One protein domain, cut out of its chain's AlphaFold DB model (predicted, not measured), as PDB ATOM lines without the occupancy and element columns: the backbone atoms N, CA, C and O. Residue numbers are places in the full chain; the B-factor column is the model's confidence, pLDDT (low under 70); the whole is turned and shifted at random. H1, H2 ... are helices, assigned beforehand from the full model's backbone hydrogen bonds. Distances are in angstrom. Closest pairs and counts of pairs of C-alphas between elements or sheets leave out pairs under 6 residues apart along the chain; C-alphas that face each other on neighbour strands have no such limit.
ATOM      1  N   LYS A   2      57.015 -50.779 -15.989       74.50
ATOM      2  CA  LYS A   2      56.618 -51.140 -17.370       74.50
ATOM      3  C   LYS A   2      55.456 -50.292 -17.929       74.50
ATOM      4  O   LYS A   2      55.541 -49.843 -19.062       74.50
ATOM      5  N   SER A   3      54.439 -50.004 -17.109       77.50
ATOM      6  CA  SER A   3      53.303 -49.120 -17.448       77.50
ATOM      7  C   SER A   3      53.749 -47.721 -17.890       77.50
ATOM      8  O   SER A   3      53.418 -47.268 -18.981       77.50
ATOM      9  N   ASN A   4      54.570 -47.063 -17.066       81.69
ATOM     10  CA  ASN A   4      55.059 -45.705 -17.318       81.69
ATOM     11  C   ASN A   4      55.930 -45.646 -18.577       81.69
ATOM     12  O   ASN A   4      55.891 -44.660 -19.300       81.69
ATOM     13  N   PHE A   5      56.706 -46.702 -18.846       85.94
ATOM     14  CA  PHE A   5      57.520 -46.783 -20.057       85.94
ATOM     15  C   PHE A   5      56.658 -46.885 -21.321       85.94
ATOM     16  O   PHE A   5      56.938 -46.205 -22.303       85.94
ATOM     17  N   ILE A   6      55.594 -47.695 -21.293       87.88
ATOM     18  CA  ILE A   6      54.657 -47.826 -22.420       87.88
ATOM     19  C   ILE A   6      53.930 -46.499 -22.672       87.88
ATOM     20  O   ILE A   6      53.793 -46.093 -23.824       87.88
ATOM     21  N   ASP A   7      53.511 -45.803 -21.612       88.62
ATOM     22  CA  ASP A   7      52.884 -44.484 -21.729       88.62
ATOM     23  C   ASP A   7      53.832 -43.447 -22.347       88.62
ATOM     24  O   ASP A   7      53.480 -42.783 -23.322       88.62
ATOM     25  N   LEU A   8      55.074 -43.386 -21.854       90.81
ATOM     26  CA  LEU A   8      56.102 -42.496 -22.387       90.81
ATOM     27  C   LEU A   8      56.422 -42.802 -23.856       90.81
ATOM     28  O   LEU A   8      56.550 -41.883 -24.661       90.81
ATOM     29  N   ALA A   9      56.526 -44.080 -24.226       92.38
ATOM     30  CA  ALA A   9      56.746 -44.486 -25.611       92.38
ATOM     31  C   ALA A   9      55.573 -44.073 -26.517       92.38
ATOM     32  O   ALA A   9      55.790 -43.566 -27.619       92.38
ATOM     33  N   GLY A  10      54.335 -44.231 -26.039       92.88
ATOM     34  CA  GLY A  10      53.138 -43.747 -26.725       92.88
ATOM     35  C   GLY A  10      53.162 -42.233 -26.931       92.88
ATOM     36  O   GLY A  10      52.925 -41.768 -28.045       92.88
ATOM     37  N   TYR A  11      53.522 -41.472 -25.893       94.31
ATOM     38  CA  TYR A  11      53.705 -40.021 -25.972       94.31
ATOM     39  C   TYR A  11      54.749 -39.630 -27.025       94.31
ATOM     40  O   TYR A  11      54.447 -38.840 -27.915       94.31
ATOM     41  N   LEU A  12      55.952 -40.213 -26.969       96.19
ATOM     42  CA  LEU A  12      57.027 -39.904 -27.917       96.19
ATOM     43  C   LEU A  12      56.619 -40.224 -29.358       96.19
ATOM     44  O   LEU A  12      56.924 -39.461 -30.272       96.19
ATOM     45  N   THR A  13      55.882 -41.319 -29.553       94.50
ATOM     46  CA  THR A  13      55.353 -41.710 -30.864       94.50
ATOM     47  C   THR A  13      54.331 -40.691 -31.369       94.50
ATOM     48  O   THR A  13      54.446 -40.212 -32.496       94.50
ATOM     49  N   ALA A  14      53.360 -40.308 -30.534       95.50
ATOM     50  CA  ALA A  14      52.354 -39.305 -30.880       95.50
ATOM     51  C   ALA A  14      52.990 -37.941 -31.195       95.50
ATOM     52  O   ALA A  14      52.623 -37.292 -32.175       95.50
ATOM     53  N   PHE A  15      53.970 -37.523 -30.394       96.50
ATOM     54  CA  PHE A  15      54.726 -36.298 -30.621       96.50
ATOM     55  C   PHE A  15      55.461 -36.326 -31.962       96.50
ATOM     56  O   PHE A  15      55.321 -35.397 -32.756       96.50
ATOM     57  N   LEU A  16      56.187 -37.412 -32.248       97.06
ATOM     58  CA  LEU A  16      56.937 -37.562 -33.492       97.06
ATOM     59  C   LEU A  16      56.019 -37.506 -34.719       97.06
ATOM     60  O   LEU A  16      56.355 -36.839 -35.691       97.06
ATOM     61  N   ILE A  17      54.849 -38.150 -34.666       96.25
ATOM     62  CA  ILE A  17      53.866 -38.121 -35.760       96.25
ATOM     63  C   ILE A  17      53.415 -36.685 -36.058       96.25
ATOM     64  O   ILE A  17      53.430 -36.265 -37.215       96.25
ATOM     65  N   ILE A  18      53.044 -35.917 -35.027       96.00
ATOM     66  CA  ILE A  18      52.606 -34.521 -35.199       96.00
ATOM     67  C   ILE A  18      53.753 -33.634 -35.689       96.00
ATOM     68  O   ILE A  18      53.555 -32.798 -36.573       96.00
ATOM     69  N   TRP A  19      54.962 -33.832 -35.163       95.38
ATOM     70  CA  TRP A  19      56.143 -33.097 -35.606       95.38
ATOM     71  C   TRP A  19      56.460 -33.356 -37.087       95.38
ATOM     72  O   TRP A  19      56.685 -32.409 -37.839       95.38
ATOM     73  N   LEU A  20      56.407 -34.618 -37.528       95.56
ATOM     74  CA  LEU A  20      56.600 -34.994 -38.932       95.56
ATOM     75  C   LEU A  20      55.511 -34.406 -39.836       95.56
ATOM     76  O   LEU A  20      55.826 -33.911 -40.916       95.56
ATOM     77  N   PHE A  21      54.252 -34.416 -39.391       94.31
ATOM     78  CA  PHE A  21      53.150 -33.797 -40.129       94.31
ATOM     79  C   PHE A  21      53.388 -32.303 -40.355       94.31
ATOM     80  O   PHE A  21      53.326 -31.832 -41.488       94.31
ATOM     81  N   ASN A  22      53.744 -31.572 -39.300       93.62
ATOM     82  CA  ASN A  22      54.057 -30.151 -39.411       93.62
ATOM     83  C   ASN A  22      55.265 -29.897 -40.332       93.62
ATOM     84  O   ASN A  22      55.250 -28.987 -41.151       93.62
ATOM     85  N   ARG A  23      56.314 -30.721 -40.233       93.00
ATOM     86  CA  ARG A  23      57.559 -30.500 -40.978       93.00
ATOM     87  C   ARG A  23      57.468 -30.844 -42.465       93.00
ATOM     88  O   ARG A  23      58.116 -30.173 -43.264       93.00
ATOM     89  N   TYR A  24      56.751 -31.908 -42.816       92.88
ATOM     90  CA  TYR A  24      56.788 -32.484 -44.163       92.88
ATOM     91  C   TYR A  24      55.452 -32.439 -44.897       92.88
ATOM     92  O   TYR A  24      55.454 -32.561 -46.118       92.88
ATOM     93  N   ILE A  25      54.331 -32.313 -44.179       93.12
ATOM     94  CA  ILE A  25      52.998 -32.410 -44.781       93.12
ATOM     95  C   ILE A  25      52.321 -31.047 -44.903       93.12
ATOM     96  O   ILE A  25      51.725 -30.755 -45.940       93.12
ATOM     97  N   LEU A  26      52.439 -30.194 -43.883       90.19
ATOM     98  CA  LEU A  26      51.963 -28.807 -43.921       90.19
ATOM     99  C   LEU A  26      52.910 -27.909 -44.732       90.19
ATOM    100  O   LEU A  26      53.520 -26.973 -44.223       90.19
ATOM    101  N   THR A  27      53.052 -28.214 -46.019       88.44
ATOM    102  CA  THR A  27      53.808 -27.421 -46.991       88.44
ATOM    103  C   THR A  27      52.962 -27.169 -48.238       88.44
ATOM    104  O   THR A  27      52.108 -27.979 -48.600       88.44
ATOM    105  N   SER A  28      53.219 -26.060 -48.933       79.81
ATOM    106  CA  SER A  28      52.517 -25.700 -50.176       79.81
ATOM    107  C   SER A  28      52.776 -26.661 -51.342       79.81
ATOM    108  O   SER A  28      52.066 -26.619 -52.340       79.81
ATOM    109  N   ASP A  29      53.789 -27.522 -51.233       85.94
ATOM    110  CA  ASP A  29      54.194 -28.433 -52.306       85.94
ATOM    111  C   ASP A  29      53.277 -29.659 -52.413       85.94
ATOM    112  O   ASP A  29      53.195 -30.296 -53.465       85.94
ATOM    113  N   LEU A  30      52.567 -30.001 -51.333       91.06
ATOM    114  CA  LEU A  30      51.626 -31.116 -51.322       91.06
ATOM    115  C   LEU A  30      50.208 -30.641 -51.607       91.06
ATOM    116  O   LEU A  30      49.782 -29.566 -51.193       91.06
ATOM    117  N   THR A  31      49.440 -31.476 -52.300       94.44
ATOM    118  CA  THR A  31      48.045 -31.163 -52.605       94.44
ATOM    119  C   THR A  31      47.192 -31.186 -51.338       94.44
ATOM    120  O   THR A  31      47.366 -32.047 -50.471       94.44
ATOM    121  N   PHE A  32      46.208 -30.288 -51.261       94.56
ATOM    122  CA  PHE A  32      45.254 -30.224 -50.149       94.56
ATOM    123  C   PHE A  32      44.645 -31.588 -49.790       94.56
ATOM    124  O   PHE A  32      44.568 -31.963 -48.622       94.56
ATOM    125  N   LEU A  33      44.225 -32.360 -50.800       94.62
ATOM    126  CA  LEU A  33      43.606 -33.671 -50.590       94.62
ATOM    127  C   LEU A  33      44.549 -34.644 -49.879       94.62
ATOM    128  O   LEU A  33      44.109 -35.384 -49.001       94.62
ATOM    129  N   LEU A  34      45.837 -34.623 -50.225       94.75
ATOM    130  CA  LEU A  34      46.834 -35.459 -49.573       94.75
ATOM    131  C   LEU A  34      47.078 -35.000 -48.129       94.75
ATOM    132  O   LEU A  34      47.114 -35.841 -47.232       94.75
ATOM    133  N   GLN A  35      47.164 -33.685 -47.889       95.94
ATOM    134  CA  GLN A  35      47.281 -33.126 -46.536       95.94
ATOM    135  C   GLN A  35      46.113 -33.572 -45.647       95.94
ATOM    136  O   GLN A  35      46.321 -34.050 -44.529       95.94
ATOM    137  N   MET A  36      44.885 -33.491 -46.167       95.62
ATOM    138  CA  MET A  36      43.675 -33.904 -45.456       95.62
ATOM    139  C   MET A  36      43.615 -35.407 -45.207       95.62
ATOM    140  O   MET A  36      43.282 -35.830 -44.100       95.62
ATOM    141  N   LEU A  37      43.959 -36.222 -46.206       96.12
ATOM    142  CA  LEU A  37      43.996 -37.675 -46.055       96.12
ATOM    143  C   LEU A  37      44.981 -38.083 -44.954       96.12
ATOM    144  O   LEU A  37      44.639 -38.882 -44.083       96.12
ATOM    145  N   ILE A  38      46.181 -37.498 -44.957       95.81
ATOM    146  CA  ILE A  38      47.202 -37.780 -43.947       95.81
ATOM    147  C   ILE A  38      46.739 -37.324 -42.562       95.81
ATOM    148  O   ILE A  38      46.897 -38.071 -41.600       95.81
ATOM    149  N   LEU A  39      46.108 -36.153 -42.443       95.19
ATOM    150  CA  LEU A  39      45.575 -35.662 -41.170       95.19
ATOM    151  C   LEU A  39      44.509 -36.606 -40.577       95.19
ATOM    152  O   LEU A  39      44.519 -36.888 -39.375       95.19
ATOM    153  N   VAL A  40      43.619 -37.147 -41.415       95.56
ATOM    154  CA  VAL A  40      42.626 -38.152 -40.993       95.56
ATOM    155  C   VAL A  40      43.312 -39.443 -40.540       95.56
ATOM    156  O   VAL A  40      42.987 -39.968 -39.474       95.56
ATOM    157  N   ILE A  41      44.296 -39.932 -41.301       96.44
ATOM    158  CA  ILE A  41      45.071 -41.130 -40.944       96.44
ATOM    159  C   ILE A  41      45.790 -40.934 -39.604       96.44
ATOM    160  O   ILE A  41      45.720 -41.808 -38.742       96.44
ATOM    161  N   ILE A  42      46.424 -39.780 -39.390       95.62
ATOM    162  CA  ILE A  42      47.083 -39.438 -38.124       95.62
ATOM    163  C   ILE A  42      46.085 -39.474 -36.971       95.62
ATOM    164  O   ILE A  42      46.372 -40.077 -35.941       95.62
ATOM    165  N   THR A  43      44.900 -38.891 -37.152       93.69
ATOM    166  CA  THR A  43      43.850 -38.894 -36.125       93.69
ATOM    167  C   THR A  43      43.470 -40.325 -35.723       93.69
ATOM    168  O   THR A  43      43.380 -40.632 -34.535       93.69
ATOM    169  N   ILE A  44      43.324 -41.230 -36.699       94.69
ATOM    170  CA  ILE A  44      43.043 -42.654 -36.453       94.69
ATOM    171  C   ILE A  44      44.220 -43.339 -35.744       94.69
ATOM    172  O   ILE A  44      44.013 -44.088 -34.791       94.69
ATOM    173  N   ILE A  45      45.459 -43.087 -36.173       95.50
ATOM    174  CA  ILE A  45      46.657 -43.676 -35.557       95.50
ATOM    175  C   ILE A  45      46.791 -43.240 -34.095       95.50
ATOM    176  O   ILE A  45      47.073 -44.075 -33.239       95.50
ATOM    177  N   LEU A  46      46.557 -41.964 -33.784       94.56
ATOM    178  CA  LEU A  46      46.609 -41.457 -32.411       94.56
ATOM    179  C   LEU A  46      45.556 -42.124 -31.515       94.56
ATOM    180  O   LEU A  46      45.871 -42.519 -30.393       94.56
ATOM    181  N   GLU A  47      44.341 -42.327 -32.026       91.44
ATOM    182  CA  GLU A  47      43.290 -43.084 -31.336       91.44
ATOM    183  C   GLU A  47      43.713 -44.546 -31.087       91.44
ATOM    184  O   GLU A  47      43.501 -45.088 -29.998       91.44
ATOM    185  N   LEU A  48      44.358 -45.195 -32.062       93.06
ATOM    186  CA  LEU A  48      44.876 -46.558 -31.901       93.06
ATOM    187  C   LEU A  48      45.998 -46.626 -30.859       93.06
ATOM    188  O   LEU A  48      45.973 -47.516 -30.008       93.06
ATOM    189  N   ILE A  49      46.945 -45.681 -30.883       91.88
ATOM    190  CA  ILE A  49      48.012 -45.570 -29.878       91.88
ATOM    191  C   ILE A  49      47.392 -45.429 -28.489       91.88
ATOM    192  O   ILE A  49      47.754 -46.180 -27.583       91.88
ATOM    193  N   TYR A  50      46.417 -44.532 -28.330       89.88
ATOM    194  CA  TYR A  50      45.720 -44.339 -27.062       89.88
ATOM    195  C   TYR A  50      45.089 -45.639 -26.550       89.88
ATOM    196  O   TYR A  50      45.348 -46.046 -25.418       89.88
ATOM    197  N   ARG A  51      44.323 -46.343 -27.392       89.00
ATOM    198  CA  ARG A  51      43.682 -47.617 -27.016       89.00
ATOM    199  C   ARG A  51      44.693 -48.702 -26.656       89.00
ATOM    200  O   ARG A  51      44.491 -49.431 -25.687       89.00
ATOM    201  N   LEU A  52      45.780 -48.815 -27.420       89.31
ATOM    202  CA  LEU A  52      46.835 -49.796 -27.167       89.31
ATOM    203  C   LEU A  52      47.549 -49.526 -25.845       89.31
ATOM    204  O   LEU A  52      47.761 -50.462 -25.072       89.31
ATOM    205  N   VAL A  53      47.880 -48.265 -25.567       86.50
ATOM    206  CA  VAL A  53      48.519 -47.867 -24.309       86.50
ATOM    207  C   VAL A  53      47.568 -48.088 -23.138       86.50
ATOM    208  O   VAL A  53      47.976 -48.702 -22.160       86.50
ATOM    209  N   GLN A  54      46.292 -47.710 -23.254       83.19
ATOM    210  CA  GLN A  54      45.286 -47.956 -22.212       83.19
ATOM    211  C   GLN A  54      45.100 -49.447 -21.896       83.19
ATOM    212  O   GLN A  54      44.922 -49.808 -20.738       83.19
ATOM    213  N   LYS A  55      45.180 -50.329 -22.901       82.75
ATOM    214  CA  LYS A  55      45.071 -51.783 -22.701       82.75
ATOM    215  C   LYS A  55      46.252 -52.377 -21.920       82.75
ATOM    216  O   LYS A  55      46.076 -53.368 -21.220       82.75
ATOM    217  N   HIS A  56      47.454 -51.818 -22.074       79.81
ATOM    218  CA  HIS A  56      48.686 -52.376 -21.492       79.81
ATOM    219  C   HIS A  56      49.216 -51.590 -20.292       79.81
ATOM    220  O   HIS A  56      50.126 -52.061 -19.606       79.81
ATOM    221  N   SER A  57      48.681 -50.395 -20.057       71.94
ATOM    222  CA  SER A  57      49.085 -49.513 -18.980       71.94
ATOM    223  C   SER A  57      47.927 -49.359 -17.999       71.94
ATOM    224  O   SER A  57      46.984 -48.605 -18.242       71.94
ATOM    225  N   ASN A  58      47.987 -50.097 -16.887       59.44
ATOM    226  CA  ASN A  58      47.075 -49.878 -15.764       59.44
ATOM    227  C   ASN A  58      47.233 -48.439 -15.265       59.44
ATOM    228  O   ASN A  58      48.336 -47.901 -15.318       59.44
ATOM    229  N   SER A  59      46.124 -47.847 -14.804       61.56
ATOM    230  CA  SER A  59      45.959 -46.475 -14.293       61.56
ATOM    231  C   SER A  59      47.246 -45.869 -13.724       61.56
ATOM    232  O   SER A  59      47.534 -45.948 -12.530       61.56
ATOM    233  N   VAL A  60      48.034 -45.255 -14.608       63.09
ATOM    234  CA  VAL A  60      49.238 -44.537 -14.214       63.09
ATOM    235  C   VAL A  60      48.770 -43.233 -13.579       63.09
ATOM    236  O   VAL A  60      47.981 -42.528 -14.210       63.09
ATOM    237  N   PRO A  61      49.231 -42.873 -12.370       61.66
ATOM    238  CA  PRO A  61      48.827 -41.620 -11.729       61.66
ATOM    239  C   PRO A  61      49.201 -40.385 -12.564       61.66
ATOM    240  O   PRO A  61      48.582 -39.335 -12.433       61.66
ATOM    241  N   PHE A  62      50.188 -40.520 -13.455       75.69
ATOM    242  CA  PHE A  62      50.601 -39.495 -14.403       75.69
ATOM    243  C   PHE A  62      50.816 -40.121 -15.789       75.69
ATOM    244  O   PHE A  62      51.686 -40.979 -15.943       75.69
ATOM    245  N   SER A  63      50.024 -39.700 -16.780       85.12
ATOM    246  CA  SER A  63      50.087 -40.172 -18.173       85.12
ATOM    247  C   SER A  63      50.442 -39.008 -19.110       85.12
ATOM    248  O   SER A  63      49.547 -38.265 -19.529       85.12
ATOM    249  N   PRO A  64      51.735 -38.800 -19.429       89.12
ATOM    250  CA  PRO A  64      52.172 -37.859 -20.460       89.12
ATOM    251  C   PRO A  64      51.384 -37.964 -21.766       89.12
ATOM    252  O   PRO A  64      51.025 -36.941 -22.350       89.12
ATOM    253  N   LEU A  65      51.079 -39.190 -22.211       91.31
ATOM    254  CA  LEU A  65      50.313 -39.402 -23.437       91.31
ATOM    255  C   LEU A  65      48.916 -38.784 -23.336       91.31
ATOM    256  O   LEU A  65      48.493 -38.088 -24.256       91.31
ATOM    257  N   TRP A  66      48.209 -39.013 -22.229       90.44
ATOM    258  CA  TRP A  66      46.866 -38.470 -22.035       90.44
ATOM    259  C   TRP A  66      46.865 -36.938 -22.074       90.44
ATOM    260  O   TRP A  66      46.099 -36.353 -22.841       90.44
ATOM    261  N   TYR A  67      47.769 -36.286 -21.331       91.56
ATOM    262  CA  TYR A  67      47.880 -34.820 -21.331       91.56
ATOM    263  C   TYR A  67      48.178 -34.270 -22.729       91.56
ATOM    264  O   TYR A  67      47.609 -33.255 -23.142       91.56
ATOM    265  N   TYR A  68      49.048 -34.951 -23.477       95.00
ATOM    266  CA  TYR A  68      49.387 -34.555 -24.836       95.00
ATOM    267  C   TYR A  68      48.193 -34.684 -25.789       95.00
ATOM    268  O   TYR A  68      47.892 -33.744 -26.519       95.00
ATOM    269  N   LEU A  69      47.449 -35.794 -25.742       94.06
ATOM    270  CA  LEU A  69      46.255 -35.996 -26.574       94.06
ATOM    271  C   LEU A  69      45.140 -34.991 -26.253       94.06
ATOM    272  O   LEU A  69      44.508 -34.467 -27.172       94.06
ATOM    273  N   VAL A  70      44.926 -34.675 -24.970       93.56
ATOM    274  CA  VAL A  70      43.999 -33.608 -24.554       93.56
ATOM    275  C   VAL A  70      44.437 -32.267 -25.145       93.56
ATOM    276  O   VAL A  70      43.624 -31.563 -25.742       93.56
ATOM    277  N   SER A  71      45.730 -31.947 -25.059       94.06
ATOM    278  CA  SER A  71      46.290 -30.711 -25.620       94.06
ATOM    279  C   SER A  71      46.122 -30.637 -27.140       94.06
ATOM    280  O   SER A  71      45.759 -29.584 -27.658       94.06
ATOM    281  N   LEU A  72      46.302 -31.750 -27.863       95.19
ATOM    282  CA  LEU A  72      46.048 -31.816 -29.306       95.19
ATOM    283  C   LEU A  72      44.574 -31.581 -29.650       95.19
ATOM    284  O   LEU A  72      44.286 -30.906 -30.635       95.19
ATOM    285  N   CYS A  73      43.636 -32.089 -28.848       94.44
ATOM    286  CA  CYS A  73      42.209 -31.834 -29.058       94.44
ATOM    287  C   CYS A  73      41.862 -30.353 -28.846       94.44
ATOM    288  O   CYS A  73      41.126 -29.771 -29.643       94.44
ATOM    289  N   VAL A  74      42.418 -29.726 -27.804       94.56
ATOM    290  CA  VAL A  74      42.264 -28.282 -27.558       94.56
ATOM    291  C   VAL A  74      42.888 -27.469 -28.693       94.56
ATOM    292  O   VAL A  74      42.271 -26.531 -29.191       94.56
ATOM    293  N   MET A  75      44.076 -27.859 -29.157       93.94
ATOM    294  CA  MET A  75      44.741 -27.230 -30.295       93.94
ATOM    295  C   MET A  75      43.910 -27.358 -31.575       93.94
ATOM    296  O   MET A  75      43.776 -26.377 -32.296       93.94
ATOM    297  N   ALA A  76      43.305 -28.519 -31.845       94.62
ATOM    298  CA  ALA A  76      42.410 -28.697 -32.986       94.62
ATOM    299  C   ALA A  76      41.214 -27.734 -32.911       94.62
ATOM    300  O   ALA A  76      40.927 -27.050 -33.889       94.62
ATOM    301  N   LEU A  77      40.565 -27.595 -31.749       93.81
ATOM    302  CA  LEU A  77      39.489 -26.611 -31.565       93.81
ATOM    303  C   LEU A  77      39.965 -25.176 -31.815       93.81
ATOM    304  O   LEU A  77      39.276 -24.419 -32.499       93.81
ATOM    305  N   ALA A  78      41.147 -24.815 -31.308       93.75
ATOM    306  CA  ALA A  78      41.735 -23.501 -31.545       93.75
ATOM    307  C   ALA A  78      42.008 -23.268 -33.040       93.75
ATOM    308  O   ALA A  78      41.568 -22.260 -33.587       93.75
ATOM    309  N   LEU A  79      42.630 -24.223 -33.737       93.62
ATOM    310  CA  LEU A  79      42.847 -24.155 -35.187       93.62
ATOM    311  C   LEU A  79      41.529 -24.097 -35.977       93.62
ATOM    312  O   LEU A  79      41.458 -23.446 -37.014       93.62
ATOM    313  N   GLY A  80      40.456 -24.710 -35.472       92.12
ATOM    314  CA  GLY A  80      39.109 -24.589 -36.035       92.12
ATOM    315  C   GLY A  80      38.557 -23.156 -36.030       92.12
ATOM    316  O   GLY A  80      37.679 -22.832 -36.832       92.12
ATOM    317  N   SER A  81      39.079 -22.278 -35.168       92.31
ATOM    318  CA  SER A  81      38.704 -20.859 -35.128       92.31
ATOM    319  C   SER A  81      39.474 -19.989 -36.125       92.31
ATOM    320  O   SER A  81      38.963 -18.935 -36.500       92.31
ATOM    321  N   PHE A  82      40.625 -20.450 -36.629       95.62
ATOM    322  CA  PHE A  82      41.473 -19.676 -37.538       95.62
ATOM    323  C   PHE A  82      40.753 -19.367 -38.857       95.62
ATOM    324  O   PHE A  82      39.888 -20.119 -39.323       95.62
ATOM    325  N   SER A  83      41.106 -18.235 -39.454       96.12
ATOM    326  CA  SER A  83      40.705 -17.834 -40.800       96.12
ATOM    327  C   SER A  83      41.387 -18.693 -41.870       96.12
ATOM    328  O   SER A  83      42.393 -19.360 -41.620       96.12
ATOM    329  N   GLN A  84      40.864 -18.657 -43.099       95.44
ATOM    330  CA  GLN A  84      41.477 -19.368 -44.225       95.44
ATOM    331  C   GLN A  84      42.918 -18.897 -44.467       95.44
ATOM    332  O   GLN A  84      43.799 -19.726 -44.679       95.44
ATOM    333  N   SER A  85      43.176 -17.587 -44.374       95.00
ATOM    334  CA  SER A  85      44.514 -17.013 -44.546       95.00
ATOM    335  C   SER A  85      45.498 -17.475 -43.476       95.00
ATOM    336  O   SER A  85      46.641 -17.775 -43.801       95.00
ATOM    337  N   GLU A  86      45.070 -17.580 -42.216       96.19
ATOM    338  CA  GLU A  86      45.931 -18.077 -41.135       96.19
ATOM    339  C   GLU A  86      46.263 -19.560 -41.334       96.19
ATOM    340  O   GLU A  86      47.418 -19.956 -41.220       96.19
ATOM    341  N   LEU A  87      45.280 -20.386 -41.712       95.06
ATOM    342  CA  LEU A  87      45.527 -21.795 -42.035       95.06
ATOM    343  C   LEU A  87      46.450 -21.953 -43.254       95.06
ATOM    344  O   LEU A  87      47.289 -22.852 -43.285       95.06
ATOM    345  N   GLN A  88      46.345 -21.063 -44.239       94.69
ATOM    346  CA  GLN A  88      47.241 -21.060 -45.391       94.69
ATOM    347  C   GLN A  88      48.674 -20.668 -45.000       94.69
ATOM    348  O   GLN A  88      49.622 -21.297 -45.464       94.69
ATOM    349  N   GLN A  89      48.843 -19.697 -44.096       93.69
ATOM    350  CA  GLN A  89      50.150 -19.340 -43.521       93.69
ATOM    351  C   GLN A  89      50.768 -20.485 -42.707       93.69
ATOM    352  O   GLN A  89      51.990 -20.603 -42.656       93.69
ATOM    353  N   LEU A  90      49.941 -21.352 -42.116       92.31
ATOM    354  CA  LEU A  90      50.391 -22.591 -41.475       92.31
ATOM    355  C   LEU A  90      50.790 -23.692 -42.471       92.31
ATOM    356  O   LEU A  90      51.340 -24.701 -42.043       92.31
ATOM    357  N   GLY A  91      50.525 -23.521 -43.771       93.69
ATOM    358  CA  GLY A  91      50.951 -24.447 -44.823       93.69
ATOM    359  C   GLY A  91      49.838 -25.283 -45.460       93.69
ATOM    360  O   GLY A  91      50.141 -26.149 -46.284       93.69
ATOM    361  N   PHE A  92      48.559 -25.047 -45.134       95.38
ATOM    362  CA  PHE A  92      47.455 -25.682 -45.865       95.38
ATOM    363  C   PHE A  92      47.378 -25.151 -47.299       95.38
ATOM    364  O   PHE A  92      47.205 -23.953 -47.531       95.38
ATOM    365  N   ASN A  93      47.469 -26.056 -48.270       95.94
ATOM    366  CA  ASN A  93      47.548 -25.707 -49.683       95.94
ATOM    367  C   ASN A  93      46.160 -25.595 -50.328       95.94
ATOM    368  O   ASN A  93      45.785 -26.425 -51.157       95.94
ATOM    369  N   PHE A  94      45.369 -24.609 -49.902       95.62
ATOM    370  CA  PHE A  94      44.035 -24.381 -50.462       95.62
ATOM    371  C   PHE A  94      44.080 -24.086 -51.968       95.62
ATOM    372  O   PHE A  94      45.046 -23.529 -52.487       95.62
ATOM    373  N   ALA A  95      42.997 -24.432 -52.662       94.06
ATOM    374  CA  ALA A  95      42.811 -24.093 -54.066       94.06
ATOM    375  C   ALA A  95      42.880 -22.575 -54.308       94.06
ATOM    376  O   ALA A  95      42.572 -21.768 -53.431       94.06
ATOM    377  N   THR A  96      43.265 -22.190 -55.524       91.06
ATOM    378  CA  THR A  96      43.326 -20.783 -55.941       91.06
ATOM    379  C   THR A  96      41.963 -20.234 -56.350       91.06
ATOM    380  O   THR A  96      41.743 -19.029 -56.253       91.06
ATOM    381  N   ASP A  97      41.041 -21.091 -56.797       95.12
ATOM    382  CA  ASP A  97      39.670 -20.693 -57.087       95.12
ATOM    383  C   ASP A  97      38.848 -20.569 -55.796       95.12
ATOM    384  O   ASP A  97      38.854 -21.446 -54.930       95.12
ATOM    385  N   GLU A  98      38.117 -19.462 -55.674       92.94
ATOM    386  CA  GLU A  98      37.419 -19.078 -54.444       92.94
ATOM    387  C   GLU A  98      36.392 -20.128 -53.990       92.94
ATOM    388  O   GLU A  98      36.324 -20.483 -52.811       92.94
ATOM    389  N   ALA A  99      35.626 -20.686 -54.931       93.62
ATOM    390  CA  ALA A  99      34.587 -21.664 -54.624       93.62
ATOM    391  C   ALA A  99      35.162 -22.962 -54.031       93.62
ATOM    392  O   ALA A  99      34.624 -23.481 -53.047       93.62
ATOM    393  N   SER A 100      36.249 -23.496 -54.598       94.69
ATOM    394  CA  SER A 100      36.901 -24.690 -54.054       94.69
ATOM    395  C   SER A 100      37.650 -24.380 -52.766       94.69
ATOM    396  O   SER A 100      37.574 -25.182 -51.834       94.69
ATOM    397  N   ALA A 101      38.305 -23.220 -52.667       94.94
ATOM    398  CA  ALA A 101      39.017 -22.803 -51.462       94.94
ATOM    399  C   ALA A 101      38.086 -22.748 -50.242       94.94
ATOM    400  O   ALA A 101      38.394 -23.337 -49.207       94.94
ATOM    401  N   ILE A 102      36.894 -22.156 -50.389       96.06
ATOM    402  CA  ILE A 102      35.886 -22.086 -49.318       96.06
ATOM    403  C   ILE A 102      35.408 -23.485 -48.908       96.06
ATOM    404  O   ILE A 102      35.275 -23.772 -47.715       96.06
ATOM    405  N   ARG A 103      35.166 -24.385 -49.871       96.06
ATOM    406  CA  ARG A 103      34.755 -25.773 -49.578       96.06
ATOM    407  C   ARG A 103      35.844 -26.536 -48.826       96.06
ATOM    408  O   ARG A 103      35.546 -27.238 -47.861       96.06
ATOM    409  N   GLN A 104      37.095 -26.391 -49.255       97.19
ATOM    410  CA  GLN A 104      38.254 -27.003 -48.608       97.19
ATOM    411  C   GLN A 104      38.460 -26.448 -47.196       97.19
ATOM    412  O   GLN A 104      38.635 -27.210 -46.249       97.19
ATOM    413  N   TYR A 105      38.344 -25.135 -47.022       97.19
ATOM    414  CA  TYR A 105      38.401 -24.474 -45.724       97.19
ATOM    415  C   TYR A 105      37.311 -24.970 -44.762       97.19
ATOM    416  O   TYR A 105      37.612 -25.337 -43.623       97.19
ATOM    417  N   LEU A 106      36.060 -25.073 -45.226       96.25
ATOM    418  CA  LEU A 106      34.964 -25.628 -44.430       96.25
ATOM    419  C   LEU A 106      35.238 -27.081 -44.015       96.25
ATOM    420  O   LEU A 106      34.921 -27.466 -42.886       96.25
ATOM    421  N   LEU A 107      35.850 -27.879 -44.893       96.19
ATOM    422  CA  LEU A 107      36.232 -29.257 -44.587       96.19
ATOM    423  C   LEU A 107      37.283 -29.321 -43.468       96.19
ATOM    424  O   LEU A 107      37.100 -30.091 -42.523       96.19
ATOM    425  N   VAL A 108      38.338 -28.498 -43.532       96.31
ATOM    426  CA  VAL A 108      39.360 -28.411 -42.467       96.31
ATOM    427  C   VAL A 108      38.707 -28.057 -41.134       96.31
ATOM    428  O   VAL A 108      38.916 -28.746 -40.137       96.31
ATOM    429  N   LYS A 109      37.855 -27.024 -41.124       95.75
ATOM    430  CA  LYS A 109      37.145 -26.592 -39.913       95.75
ATOM    431  C   LYS A 109      36.264 -27.682 -39.333       95.75
ATOM    432  O   LYS A 109      36.301 -27.926 -38.130       95.75
ATOM    433  N   SER A 110      35.501 -28.349 -40.190       94.38
ATOM    434  CA  SER A 110      34.610 -29.430 -39.777       94.38
ATOM    435  C   SER A 110      35.399 -30.579 -39.152       94.38
ATOM    436  O   SER A 110      34.984 -31.110 -38.126       94.38
ATOM    437  N   LEU A 111      36.561 -30.926 -39.716       95.38
ATOM    438  CA  LEU A 111      37.430 -31.965 -39.167       95.38
ATOM    439  C   LEU A 111      38.001 -31.568 -37.802       95.38
ATOM    440  O   LEU A 111      37.905 -32.340 -36.851       95.38
ATOM    441  N   PHE A 112      38.562 -30.366 -37.681       95.75
ATOM    442  CA  PHE A 112      39.095 -29.859 -36.416       95.75
ATOM    443  C   PHE A 112      38.033 -29.784 -35.318       95.75
ATOM    444  O   PHE A 112      38.271 -30.225 -34.190       95.75
ATOM    445  N   PHE A 113      36.835 -29.312 -35.664       92.44
ATOM    446  CA  PHE A 113      35.702 -29.313 -34.753       92.44
ATOM    447  C   PHE A 113      35.282 -30.736 -34.371       92.44
ATOM    448  O   PHE A 113      35.076 -31.005 -33.193       92.44
ATOM    449  N   ALA A 114      35.210 -31.668 -35.327       91.62
ATOM    450  CA  ALA A 114      34.858 -33.059 -35.055       91.62
ATOM    451  C   ALA A 114      35.870 -33.741 -34.123       91.62
ATOM    452  O   ALA A 114      35.457 -34.423 -33.186       91.62
ATOM    453  N   ILE A 115      37.177 -33.528 -34.322       90.50
ATOM    454  CA  ILE A 115      38.231 -34.042 -33.431       90.50
ATOM    455  C   ILE A 115      38.006 -33.521 -32.012       90.50
ATOM    456  O   ILE A 115      37.912 -34.307 -31.071       90.50
ATOM    457  N   GLY A 116      37.856 -32.207 -31.855       88.38
ATOM    458  CA  GLY A 116      37.625 -31.602 -30.550       88.38
ATOM    459  C   GLY A 116      36.332 -32.076 -29.887       88.38
ATOM    460  O   GLY A 116      36.352 -32.536 -28.752       88.38
ATOM    461  N   ALA A 117      35.210 -32.021 -30.600       87.06
ATOM    462  CA  ALA A 117      33.890 -32.328 -30.060       87.06
ATOM    463  C   ALA A 117      33.682 -33.817 -29.751       87.06
ATOM    464  O   ALA A 117      32.906 -34.148 -28.859       87.06
ATOM    465  N   THR A 118      34.349 -34.727 -30.468       88.62
ATOM    466  CA  THR A 118      34.155 -36.175 -30.273       88.62
ATOM    467  C   THR A 118      35.236 -36.818 -29.412       88.62
ATOM    468  O   THR A 118      34.914 -37.660 -28.570       88.62
ATOM    469  N   SER A 119      36.500 -36.425 -29.577       88.12
ATOM    470  CA  SER A 119      37.621 -37.046 -28.866       88.12
ATOM    471  C   SER A 119      37.831 -36.444 -27.482       88.12
ATOM    472  O   SER A 119      38.074 -37.191 -26.535       88.12
ATOM    473  N   LEU A 120      37.678 -35.121 -27.321       88.00
ATOM    474  CA  LEU A 120      37.920 -34.472 -26.029       88.00
ATOM    475  C   LEU A 120      36.984 -34.992 -24.927       88.00
ATOM    476  O   LEU A 120      37.504 -35.387 -23.883       88.00
ATOM    477  N   PRO A 121      35.649 -35.101 -25.122       86.44
ATOM    478  CA  PRO A 121      34.785 -35.650 -24.081       86.44
ATOM    479  C   PRO A 121      35.164 -37.081 -23.709       86.44
ATOM    480  O   PRO A 121      35.165 -37.413 -22.535       86.44
ATOM    481  N   ARG A 122      35.561 -37.923 -24.672       85.19
ATOM    482  CA  ARG A 122      35.986 -39.307 -24.393       85.19
ATOM    483  C   ARG A 122      37.264 -39.378 -23.562       85.19
ATOM    484  O   ARG A 122      37.387 -40.279 -22.739       85.19
TER     485      ARG A 122
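Overview. This is residues 2 to 122 of the 131 residues of an uncharacterized protein of Haemophilus parasuis (UniProt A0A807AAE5). What shape do these atoms make? Four long helices, H1, H2, H3 and H5, form an elongated up-and-down bundle, each running against the one before it, and short H4 lies crosswise near one end. What is it made of? The printed part has 121 residues with five named helices, H1 to H5 in chain order, and no named strand: all helix. How large is it? It is compact, with a radius of gyration of the C-alphas of 15.7 A, and spans 52 by 27 by 18 A.

Arrangement. What touches the longest helices? H2, residues 32 to 56, forms a helical hairpin with H1, residues 2 to 25, at a shallow tilt of 3 degrees; their closest C-alphas, of Ile 25 and Gln 35, are 6.0 A apart. Residues 32 to 43 of H2 only just touch residues 104 to 115 of H5, residues 98 to 122, with 3 pairs of C-alphas within 8 A, the closest those of Met 36 and Val 108, 7.6 A apart. Where is the rest? H3, residues 64 to 81, touches H5, the closest C-alphas being those of Gly 80 and Lys 109, 4.8 A apart, and residues 64 to 68 touch residues 7 to 14 of H1, with the C-alphas of Tyr 11 and Leu 65 closest at 4.3 A. H4, residues 84 to 89, is close to but not clearly touching H5, about perpendicular at 84 degrees, the closest C-alphas being those of Gln 84 and Tyr 105, 6.1 A apart. Are the backbones helical throughout? Every O i to N i+4 pair is within hydrogen-bond range in H1, H2, H3 and H4, and 19 of 21 are in H5.

Along the chain. How long are the helices? H2 measures 36.4 A, H5 36.3 A, H1 33.4 A, H3 26.2 A and H4 8.7 A. Where are the anchors? H1 begins at C-alpha 2 (56.618, -51.140, -17.370), and H5 ends at C-alpha 122 (35.986, -39.307, -24.393).

Size, cuts and confidence. How far does it reach? The two C-alphas farthest apart, of Lys 2 and Asp 97, are 52.8 A apart. Is anything missing or uncertain? The printed part has no cut and no long link; residues 58 to 61 have pLDDT under 70.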